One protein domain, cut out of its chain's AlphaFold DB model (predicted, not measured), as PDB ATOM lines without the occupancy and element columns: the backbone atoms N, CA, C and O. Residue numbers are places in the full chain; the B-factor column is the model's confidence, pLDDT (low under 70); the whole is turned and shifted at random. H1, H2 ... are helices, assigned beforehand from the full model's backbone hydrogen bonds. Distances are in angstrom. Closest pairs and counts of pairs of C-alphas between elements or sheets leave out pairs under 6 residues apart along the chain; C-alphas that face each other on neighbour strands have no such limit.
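This is residues 83 to 159 of the 159 residues of the protein "D5_N domain-containing protein" of Parachlamydia acanthamoebae (strain UV7) (UniProt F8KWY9). Three helices make a loose triangle: H1 sits by the first part of the longest helix, H2, and H3 by its last part, both on the same side of H2. A long loop, residues 115 to 134, returns from the end of H2 to the beginning of H3, and residues 153 to 159 stick out as a free tail. The printed part has 77 residues, with three named helices in the order H1, H2, H3 and no named strand; the class is all helix, though under half of the residues, 37, are in named elements. It is only just compact, close to loose, with a radius of gyration of the C-alphas of 13.8 A and spans of 36 by 31 by 23 A.

H2, residues 100 to 114, only just touches H1, residues 84 to 93, with 3 pairs of C-alphas within 8 A, by its residues 100 to 104 alone. Their closest C-alphas, of Leu 90 and Lys 104, are 6.1 A apart, and the helices run opposite ways at a steep tilt of 60 degrees. With residues 111 to 114 alone, H2 only just touches residues 142 to 146 of H3, residues 135 to 146, again with 3 pairs within 8 A. Their closest C-alphas, of Leu 111 and Val 142, are 6.5 A apart; they run the same way at 38 degrees, only just a steep tilt. H1 and H3 are near each other. In H1, H2 and H3 every O i to N i+4 pair is within hydrogen-bond range.

H2 measures 21.3 A from C-alpha 100 at (25.366, 16.579, 99.500) to C-alpha 114. H1 measures 14.4 A from C-alpha 84 at (33.568, 27.447, 109.465), and H3 16.7 A to C-alpha 146 at (19.718, 40.839, 104.418).

The C-alphas farthest apart, of Pro 84 and Ile 159, lie 42.8 A apart. The printed part has no cut; the link H1 to H2 is short and H2 to H3 long. Mean pLDDT of the printed part is 89.3, with residues 158 to 159 under 70.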
ATOM      1  N   ALA A  83      33.617  31.063 107.102       95.19
ATOM      2  CA  ALA A  83      32.379  30.735 107.800       95.19
ATOM      3  C   ALA A  83      32.377  29.283 108.310       95.19
ATOM      4  O   ALA A  83      31.426  28.549 108.049       95.19
ATOM      5  N   PRO A  84      33.376  28.858 109.112       96.88
ATOM      6  CA  PRO A  84      33.568  27.447 109.465       96.88
ATOM      7  C   PRO A  84      32.359  26.823 110.176       96.88
ATOM      8  O   PRO A  84      32.066  25.646 110.008       96.88
ATOM      9  N   ARG A  85      31.616  27.612 110.965       95.88
ATOM     10  CA  ARG A  85      30.374  27.152 111.609       95.88
ATOM     11  C   ARG A  85      29.225  26.967 110.626       95.88
ATOM     12  O   ARG A  85      28.415  26.072 110.824       95.88
ATOM     13  N   PHE A  86      29.140  27.823 109.613       95.75
ATOM     14  CA  PHE A  86      28.114  27.721 108.584       95.75
ATOM     15  C   PHE A  86      28.427  26.574 107.620       95.75
ATOM     16  O   PHE A  86      27.538  25.794 107.313       95.75
ATOM     17  N   GLU A  87      29.695  26.415 107.234       95.12
ATOM     18  CA  GLU A  87      30.185  25.267 106.466       95.12
ATOM     19  C   GLU A  87      29.881  23.954 107.197       95.12
ATOM     20  O   GLU A  87      29.224  23.081 106.647       95.12
ATOM     21  N   GLN A  88      30.234  23.847 108.483       95.44
ATOM     22  CA  GLN A  88      29.886  22.673 109.288       95.44
ATOM     23  C   GLN A  88      28.367  22.427 109.342       95.44
ATOM     24  O   GLN A  88      27.921  21.289 109.242       95.44
ATOM     25  N   PHE A  89      27.567  23.483 109.506       95.19
ATOM     26  CA  PHE A  89      26.110  23.374 109.528       95.19
ATOM     27  C   PHE A  89      25.552  22.805 108.218       95.19
ATOM     28  O   PHE A  89      24.668  21.953 108.265       95.19
ATOM     29  N   LEU A  90      26.055  23.257 107.066       94.44
ATOM     30  CA  LEU A  90      25.634  22.744 105.764       94.44
ATOM     31  C   LEU A  90      25.935  21.242 105.624       94.44
ATOM     32  O   LEU A  90      25.106  20.488 105.118       94.44
ATOM     33  N   GLU A  91      27.069  20.806 106.161       93.69
ATOM     34  CA  GLU A  91      27.495  19.409 106.149       93.69
ATOM     35  C   GLU A  91      26.586  18.547 107.020       93.69
ATOM     36  O   GLU A  91      26.203  17.448 106.630       93.69
ATOM     37  N   GLU A  92      26.208  19.060 108.191       92.75
ATOM     38  CA  GLU A  92      25.326  18.373 109.133       92.75
ATOM     39  C   GLU A  92      23.899  18.216 108.586       92.75
ATOM     40  O   GLU A  92      23.293  17.159 108.766       92.75
ATOM     41  N   ILE A  93      23.343  19.230 107.911       91.75
ATOM     42  CA  ILE A  93      21.944  19.177 107.438       91.75
ATOM     43  C   ILE A  93      21.738  18.305 106.195       91.75
ATOM     44  O   ILE A  93      20.603  17.894 105.949       91.75
ATOM     45  N   PHE A  94      22.798  18.034 105.431       91.12
ATOM     46  CA  PHE A  94      22.766  17.184 104.234       91.12
ATOM     47  C   PHE A  94      23.516  15.859 104.424       91.12
ATOM     48  O   PHE A  94      23.661  15.085 103.482       91.12
ATOM     49  N   GLN A  95      23.989  15.566 105.639       90.38
ATOM     50  CA  GLN A  95      24.778  14.371 105.911       90.38
ATOM     51  C   GLN A  95      24.051  13.086 105.478       90.38
ATOM     52  O   GLN A  95      22.992  12.744 106.003       90.38
ATOM     53  N   GLY A  96      24.690  12.318 104.591       88.00
ATOM     54  CA  GLY A  96      24.182  11.028 104.114       88.00
ATOM     55  C   GLY A  96      23.385  11.103 102.810       88.00
ATOM     56  O   GLY A  96      23.017  10.052 102.287       88.00
ATOM     57  N   ASP A  97      23.175  12.302 102.266       89.00
ATOM     58  CA  ASP A  97      22.606  12.487 100.935       89.00
ATOM     59  C   ASP A  97      23.665  12.220  99.851       89.00
ATOM     60  O   ASP A  97      24.809  12.670  99.955       89.00
ATOM     61  N   GLU A  98      23.292  11.520  98.775       91.38
ATOM     62  CA  GLU A  98      24.207  11.226  97.656       91.38
ATOM     63  C   GLU A  98      24.675  12.497  96.921       91.38
ATOM     64  O   GLU A  98      25.783  12.530  96.397       91.38
ATOM     65  N   ASP A  99      23.853  13.550  96.933       92.69
ATOM     66  CA  ASP A  99      24.048  14.858  96.294       92.69
ATOM     67  C   ASP A  99      24.340  15.980  97.314       92.69
ATOM     68  O   ASP A  99      23.915  17.128  97.157       92.69
ATOM     69  N   THR A 100      25.031  15.639  98.411       92.62
ATOM     70  CA  THR A 100      25.366  16.579  99.500       92.62
ATOM     71  C   THR A 100      26.045  17.852  98.975       92.62
ATOM     72  O   THR A 100      25.640  18.960  99.327       92.62
ATOM     73  N   GLU A 101      27.057  17.724  98.112       94.00
ATOM     74  CA  GLU A 101      27.831  18.873  97.623       94.00
ATOM     75  C   GLU A 101      26.996  19.803  96.733       94.00
ATOM     76  O   GLU A 101      27.029  21.025  96.902       94.00
ATOM     77  N   GLU A 102      26.176  19.250  95.841       95.38
ATOM     78  CA  GLU A 102      25.274  20.020  94.985       95.38
ATOM     79  C   GLU A 102      24.228  20.780  95.810       95.38
ATOM     80  O   GLU A 102      23.917  21.941  95.518       95.38
ATOM     81  N   ARG A 103      23.711  20.164  96.881       92.81
ATOM     82  CA  ARG A 103      22.768  20.816  97.800       92.81
ATOM     83  C   ARG A 103      23.398  21.987  98.539       92.81
ATOM     84  O   ARG A 103      22.788  23.057  98.606       92.81
ATOM     85  N   LYS A 104      24.624  21.825  99.039       94.44
ATOM     86  CA  LYS A 104      25.381  22.905  99.690       94.44
ATOM     87  C   LYS A 104      25.584  24.093  98.754       94.44
ATOM     88  O   LYS A 104      25.304  25.229  99.138       94.44
ATOM     89  N   ILE A 105      26.013  23.829  97.517       95.31
ATOM     90  CA  ILE A 105      26.188  24.860  96.486       95.31
ATOM     91  C   ILE A 105      24.859  25.574  96.224       95.31
ATOM     92  O   ILE A 105      24.811  26.799  96.280       95.31
ATOM     93  N   THR A 106      23.772  24.821  96.044       93.50
ATOM     94  CA  THR A 106      22.429  25.377  95.795       93.50
ATOM     95  C   THR A 106      21.968  26.300  96.928       93.50
ATOM     96  O   THR A 106      21.379  27.353  96.680       93.50
ATOM     97  N   VAL A 107      22.240  25.941  98.189       94.06
ATOM     98  CA  VAL A 107      21.933  26.809  99.335       94.06
ATOM     99  C   VAL A 107      22.739  28.104  99.259       94.06
ATOM    100  O   VAL A 107      22.161  29.180  99.399       94.06
ATOM    101  N   CYS A 108      24.043  28.033  98.992       94.12
ATOM    102  CA  CYS A 108      24.882  29.222  98.840       94.12
ATOM    103  C   CYS A 108      24.430  30.118  97.674       94.12
ATOM    104  O   CYS A 108      24.382  31.338  97.828       94.12
ATOM    105  N   GLU A 109      24.045  29.533  96.538       92.62
ATOM    106  CA  GLU A 109      23.486  30.265  95.397       92.62
ATOM    107  C   GLU A 109      22.179  30.970  95.760       92.62
ATOM    108  O   GLU A 109      22.005  32.141  95.431       92.62
ATOM    109  N   LEU A 110      21.286  30.299  96.493       92.75
ATOM    110  CA  LEU A 110      20.043  30.895  96.976       92.75
ATOM    111  C   LEU A 110      20.304  32.078  97.915       92.75
ATOM    112  O   LEU A 110      19.655  33.121  97.785       92.75
ATOM    113  N   LEU A 111      21.245  31.928  98.851       93.44
ATOM    114  CA  LEU A 111      21.647  33.005  99.756       93.44
ATOM    115  C   LEU A 111      22.220  34.191  98.977       93.44
ATOM    116  O   LEU A 111      21.783  35.319  99.187       93.44
ATOM    117  N   GLY A 112      23.146  33.942  98.048       92.06
ATOM    118  CA  GLY A 112      23.735  34.984  97.208       92.06
ATOM    119  C   GLY A 112      22.692  35.692  96.345       92.06
ATOM    120  O   GLY A 112      22.664  36.919  96.291       92.06
ATOM    121  N   TYR A 113      21.784  34.934  95.728       91.44
ATOM    122  CA  TYR A 113      20.698  35.485  94.923       91.44
ATOM    123  C   TYR A 113      19.737  36.348  95.752       91.44
ATOM    124  O   TYR A 113      19.333  37.411  95.296       91.44
ATOM    125  N   SER A 114      19.448  35.955  96.998       91.38
ATOM    126  CA  SER A 114      18.598  36.727  97.920       91.38
ATOM    127  C   SER A 114      19.201  38.077  98.337       91.38
ATOM    128  O   SER A 114      18.480  38.932  98.844       91.38
ATOM    129  N   LEU A 115      20.512  38.274  98.148       92.50
ATOM    130  CA  LEU A 115      21.203  39.536  98.443       92.50
ATOM    131  C   LEU A 115      21.235  40.496  97.251       92.50
ATOM    132  O   LEU A 115      21.571  41.669  97.425       92.50
ATOM    133  N   LEU A 116      20.909  40.017  96.049       90.19
ATOM    134  CA  LEU A 116      20.827  40.852  94.858       90.19
ATOM    135  C   LEU A 116      19.503  41.618  94.829       90.19
ATOM    136  O   LEU A 116      18.476  41.163  95.325       90.19
ATOM    137  N   THR A 117      19.506  42.771  94.167       85.62
ATOM    138  CA  THR A 117      18.284  43.548  93.898       85.62
ATOM    139  C   THR A 117      17.517  43.040  92.669       85.62
ATOM    140  O   THR A 117      16.525  43.642  92.261       85.62
ATOM    141  N   SER A 118      17.973  41.935  92.066       84.31
ATOM    142  CA  SER A 118      17.369  41.307  90.891       84.31
ATOM    143  C   SER A 118      16.403  40.188  91.264       84.31
ATOM    144  O   SER A 118      16.737  39.323  92.068       84.31
ATOM    145  N   CYS A 119      15.272  40.122  90.563       85.00
ATOM    146  CA  CYS A 119      14.378  38.959  90.558       85.00
ATOM    147  C   CYS A 119      14.414  38.192  89.221       85.00
ATOM    148  O   CYS A 119      13.455  37.500  88.897       85.00
ATOM    149  N   GLU A 120      15.502  38.301  88.449       86.50
ATOM    150  CA  GLU A 120      15.654  37.751  87.087       86.50
ATOM    151  C   GLU A 120      15.229  36.280  86.922       86.50
ATOM    152  O   GLU A 120      14.655  35.922  85.896       86.50
ATOM    153  N   PHE A 121      15.470  35.420  87.914       87.81
ATOM    154  CA  PHE A 121      15.114  34.000  87.828       87.81
ATOM    155  C   PHE A 121      13.674  33.681  88.248       87.81
ATOM    156  O   PHE A 121      13.256  32.528  88.105       87.81
ATOM    157  N   GLU A 122      12.945  34.654  88.804       89.94
ATOM    158  CA  GLU A 122      11.559  34.509  89.274       89.94
ATOM    159  C   GLU A 122      11.352  33.253  90.146       89.94
ATOM    160  O   GLU A 122      10.387  32.498  90.003       89.94
ATOM    161  N   LYS A 123      12.309  32.980  91.045       87.75
ATOM    162  CA  LYS A 123      12.287  31.810  91.932       87.75
ATOM    163  C   LYS A 123      11.810  32.172  93.325       87.75
ATOM    164  O   LYS A 123      12.141  33.220  93.866       87.75
ATOM    165  N   PHE A 124      11.109  31.224  93.929       88.94
ATOM    166  CA  PHE A 124      10.849  31.186  95.356       88.94
ATOM    167  C   PHE A 124      11.211  29.793  95.870       88.94
ATOM    168  O   PHE A 124      11.132  28.811  95.128       88.94
ATOM    169  N   VAL A 125      11.631  29.707  97.129       88.69
ATOM    170  CA  VAL A 125      12.083  28.452  97.734       88.69
ATOM    171  C   VAL A 125      11.156  28.057  98.867       88.69
ATOM    172  O   VAL A 125      10.838  28.859  99.740       88.69
ATOM    173  N   ILE A 126      10.743  26.791  98.851       89.31
ATOM    174  CA  ILE A 126       9.995  26.168  99.938       89.31
ATOM    175  C   ILE A 126      10.923  25.186 100.647       89.31
ATOM    176  O   ILE A 126      11.382  24.212 100.054       89.31
ATOM    177  N   LEU A 127      11.169  25.418 101.935       88.19
ATOM    178  CA  LEU A 127      11.949  24.509 102.769       88.19
ATOM    179  C   LEU A 127      11.025  23.444 103.379       88.19
ATOM    180  O   LEU A 127      10.280  23.720 104.319       88.19
ATOM    181  N   LEU A 128      11.082  22.217 102.861       85.88
ATOM    182  CA  LEU A 128      10.240  21.102 103.313       85.88
ATOM    183  C   LEU A 128      10.922  20.239 104.393       85.88
ATOM    184  O   LEU A 128      12.133  20.283 104.615       85.88
ATOM    185  N   GLY A 129      10.127  19.459 105.125       80.25
ATOM    186  CA  GLY A 129      10.600  18.396 106.020       80.25
ATOM    187  C   GLY A 129      10.085  18.504 107.454       80.25
ATOM    188  O   GLY A 129       9.699  19.579 107.911       80.25
ATOM    189  N   ASN A 130      10.163  17.392 108.180       73.00
ATOM    190  CA  ASN A 130       9.395  17.095 109.400       73.00
ATOM    191  C   ASN A 130       9.848  17.831 110.688       73.00
ATOM    192  O   ASN A 130       9.607  17.350 111.790       73.00
ATOM    193  N   GLY A 131      10.472  19.009 110.566       72.56
ATOM    194  CA  GLY A 131      11.060  19.762 111.684       72.56
ATOM    195  C   GLY A 131      12.497  19.339 112.025       72.56
ATOM    196  O   GLY A 131      13.007  18.380 111.469       72.56
ATOM    197  N   SER A 132      13.175  20.113 112.880       70.56
ATOM    198  CA  SER A 132      14.538  19.863 113.408       70.56
ATOM    199  C   SER A 132      15.706  19.695 112.411       70.56
ATOM    200  O   SER A 132      16.816  19.403 112.838       70.56
ATOM    201  N   ASN A 133      15.509  19.956 111.116       78.50
ATOM    202  CA  ASN A 133      16.549  19.801 110.080       78.50
ATOM    203  C   ASN A 133      17.216  21.135 109.690       78.50
ATOM    204  O   ASN A 133      17.408  21.411 108.513       78.50
ATOM    205  N   GLY A 134      17.421  22.054 110.636       84.75
ATOM    206  CA  GLY A 134      18.143  23.305 110.356       84.75
ATOM    207  C   GLY A 134      17.405  24.374 109.531       84.75
ATOM    208  O   GLY A 134      17.945  25.455 109.338       84.75
ATOM    209  N   LYS A 135      16.154  24.153 109.102       90.81
ATOM    210  CA  LYS A 135      15.377  25.143 108.316       90.81
ATOM    211  C   LYS A 135      15.291  26.524 108.968       90.81
ATOM    212  O   LYS A 135      15.569  27.526 108.319       90.81
ATOM    213  N   SER A 136      14.924  26.578 110.249       90.75
ATOM    214  CA  SER A 136      14.842  27.845 110.984       90.75
ATOM    215  C   SER A 136      16.212  28.507 111.109       90.75
ATOM    216  O   SER A 136      16.310  29.721 111.003       90.75
ATOM    217  N   VAL A 137      17.274  27.711 111.272       93.06
ATOM    218  CA  VAL A 137      18.652  28.216 111.319       93.06
ATOM    219  C   VAL A 137      19.022  28.854 109.980       93.06
ATOM    220  O   VAL A 137      19.483  29.988 109.971       93.06
ATOM    221  N   LEU A 138      18.737  28.189 108.855       92.94
ATOM    222  CA  LEU A 138      18.986  28.739 107.521       92.94
ATOM    223  C   LEU A 138      18.207  30.041 107.279       92.94
ATOM    224  O   LEU A 138      18.777  31.009 106.783       92.94
ATOM    225  N   LEU A 139      16.931  30.097 107.674       92.25
ATOM    226  CA  LEU A 139      16.125  31.320 107.576       92.25
ATOM    227  C   LEU A 139      16.693  32.458 108.435       92.25
ATOM    228  O   LEU A 139      16.723  33.596 107.975       92.25
ATOM    229  N   HIS A 140      17.200  32.161 109.634       93.25
ATOM    230  CA  HIS A 140      17.887  33.163 110.447       93.25
ATOM    231  C   HIS A 140      19.178  33.646 109.784       93.25
ATOM    232  O   HIS A 140      19.440  34.842 109.795       93.25
ATOM    233  N   VAL A 141      19.968  32.767 109.159       94.50
ATOM    234  CA  VAL A 141      21.160  33.193 108.401       94.50
ATOM    235  C   VAL A 141      20.769  34.190 107.308       94.50
ATOM    236  O   VAL A 141      21.364  35.263 107.241       94.50
ATOM    237  N   VAL A 142      19.738  33.891 106.507       94.06
ATOM    238  CA  VAL A 142      19.218  34.824 105.487       94.06
ATOM    239  C   VAL A 142      18.820  36.153 106.124       94.06
ATOM    240  O   VAL A 142      19.248  37.203 105.658       94.06
ATOM    241  N   GLU A 143      18.034  36.109 107.200       94.44
ATOM    242  CA  GLU A 143      17.544  37.289 107.917       94.44
ATOM    243  C   GLU A 143      18.684  38.183 108.424       94.44
ATOM    244  O   GLU A 143      18.621  39.405 108.280       94.44
ATOM    245  N   TYR A 144      19.752  37.592 108.963       94.31
ATOM    246  CA  TYR A 144      20.940  38.330 109.390       94.31
ATOM    247  C   TYR A 144      21.731  38.904 108.211       94.31
ATOM    248  O   TYR A 144      22.244  40.018 108.321       94.31
ATOM    249  N   LEU A 145      21.819  38.176 107.091       94.88
ATOM    250  CA  LEU A 145      22.516  38.639 105.889       94.88
ATOM    251  C   LEU A 145      21.812  39.836 105.245       94.88
ATOM    252  O   LEU A 145      22.458  40.840 104.956       94.88
ATOM    253  N   VAL A 146      20.494  39.752 105.041       94.00
ATOM    254  CA  VAL A 146      19.718  40.839 104.418       94.00
ATOM    255  C   VAL A 146      19.439  41.979 105.399       94.00
ATOM    256  O   VAL A 146      19.288  43.125 104.982       94.00
ATOM    257  N   GLY A 147      19.401  41.688 106.700       93.88
ATOM    258  CA  GLY A 147      19.011  42.607 107.762       93.88
ATOM    259  C   GLY A 147      17.520  42.518 108.089       93.88
ATOM    260  O   GLY A 147      16.663  42.552 107.207       93.88
ATOM    261  N   THR A 148      17.197  42.475 109.383       90.62
ATOM    262  CA  THR A 148      15.831  42.244 109.892       90.62
ATOM    263  C   THR A 148      14.798  43.263 109.396       90.62
ATOM    264  O   THR A 148      13.623  42.935 109.268       90.62
ATOM    265  N   SER A 149      15.213  44.492 109.066       90.56
ATOM    266  CA  SER A 149      14.337  45.527 108.500       90.56
ATOM    267  C   SER A 149      13.848  45.224 107.081       90.56
ATOM    268  O   SER A 149      12.904  45.864 106.623       90.56
ATOM    269  N   HIS A 150      14.488  44.282 106.384       90.56
ATOM    270  CA  HIS A 150      14.129  43.849 105.032       90.56
ATOM    271  C   HIS A 150      13.358  42.523 105.023       90.56
ATOM    272  O   HIS A 150      13.081  41.980 103.955       90.56
ATOM    273  N   VAL A 151      12.990  42.001 106.197       91.75
ATOM    274  CA  VAL A 151      12.279  40.728 106.347       91.75
ATOM    275  C   VAL A 151      10.863  40.969 106.851       91.75
ATOM    276  O   VAL A 151      10.622  41.780 107.744       91.75
ATOM    277  N   SER A 152       9.910  40.228 106.287       90.50
ATOM    278  CA  SER A 152       8.528  40.190 106.757       90.50
ATOM    279  C   SER A 152       8.108  38.744 106.992       90.50
ATOM    280  O   SER A 152       8.127  37.926 106.072       90.50
ATOM    281  N   ALA A 153       7.732  38.426 108.231       87.56
ATOM    282  CA  ALA A 153       7.204  37.121 108.603       87.56
ATOM    283  C   ALA A 153       5.673  37.162 108.541       87.56
ATOM    284  O   ALA A 153       5.015  37.712 109.424       87.56
ATOM    285  N   VAL A 154       5.104  36.585 107.483       85.75
ATOM    286  CA  VAL A 154       3.652  36.528 107.282       85.75
ATOM    287  C   VAL A 154       3.135  35.130 107.590       85.75
ATOM    288  O   VAL A 154       3.575  34.142 107.005       85.75
ATOM    289  N   GLN A 155       2.181  35.040 108.513       81.06
ATOM    290  CA  GLN A 155       1.372  33.836 108.653       81.06
ATOM    291  C   GLN A 155       0.188  33.950 107.693       81.06
ATOM    292  O   GLN A 155      -0.559  34.928 107.785       81.06
ATOM    293  N   PRO A 156      -0.002  32.992 106.770       73.38
ATOM    294  CA  PRO A 156      -1.225  32.958 105.990       73.38
ATOM    295  C   PRO A 156      -2.407  32.801 106.954       73.38
ATOM    296  O   PRO A 156      -2.397  31.931 107.827       73.38
ATOM    297  N   LEU A 157      -3.401  33.679 106.820       71.69
ATOM    298  CA  LEU A 157      -4.654  33.547 107.557       71.69
ATOM    299  C   LEU A 157      -5.300  32.205 107.172       71.69
ATOM    300  O   LEU A 157      -5.286  31.863 105.985       71.69
ATOM    301  N   PRO A 158      -5.842  31.437 108.135       69.50
ATOM    302  CA  PRO A 158      -6.599  30.238 107.806       69.50
ATOM    303  C   PRO A 158      -7.772  30.633 106.898       69.50
ATOM    304  O   PRO A 158      -8.519  31.559 107.220       69.50
ATOM    305  N   ILE A 159      -7.848  29.969 105.744       62.53
ATOM    306  CA  ILE A 159      -8.917  30.111 104.747       62.53
ATOM    307  C   ILE A 159     -10.189  29.455 105.286       62.53
ATOM    308  O   ILE A 159     -10.058  28.359 105.882       62.53
TER     309      ILE A 159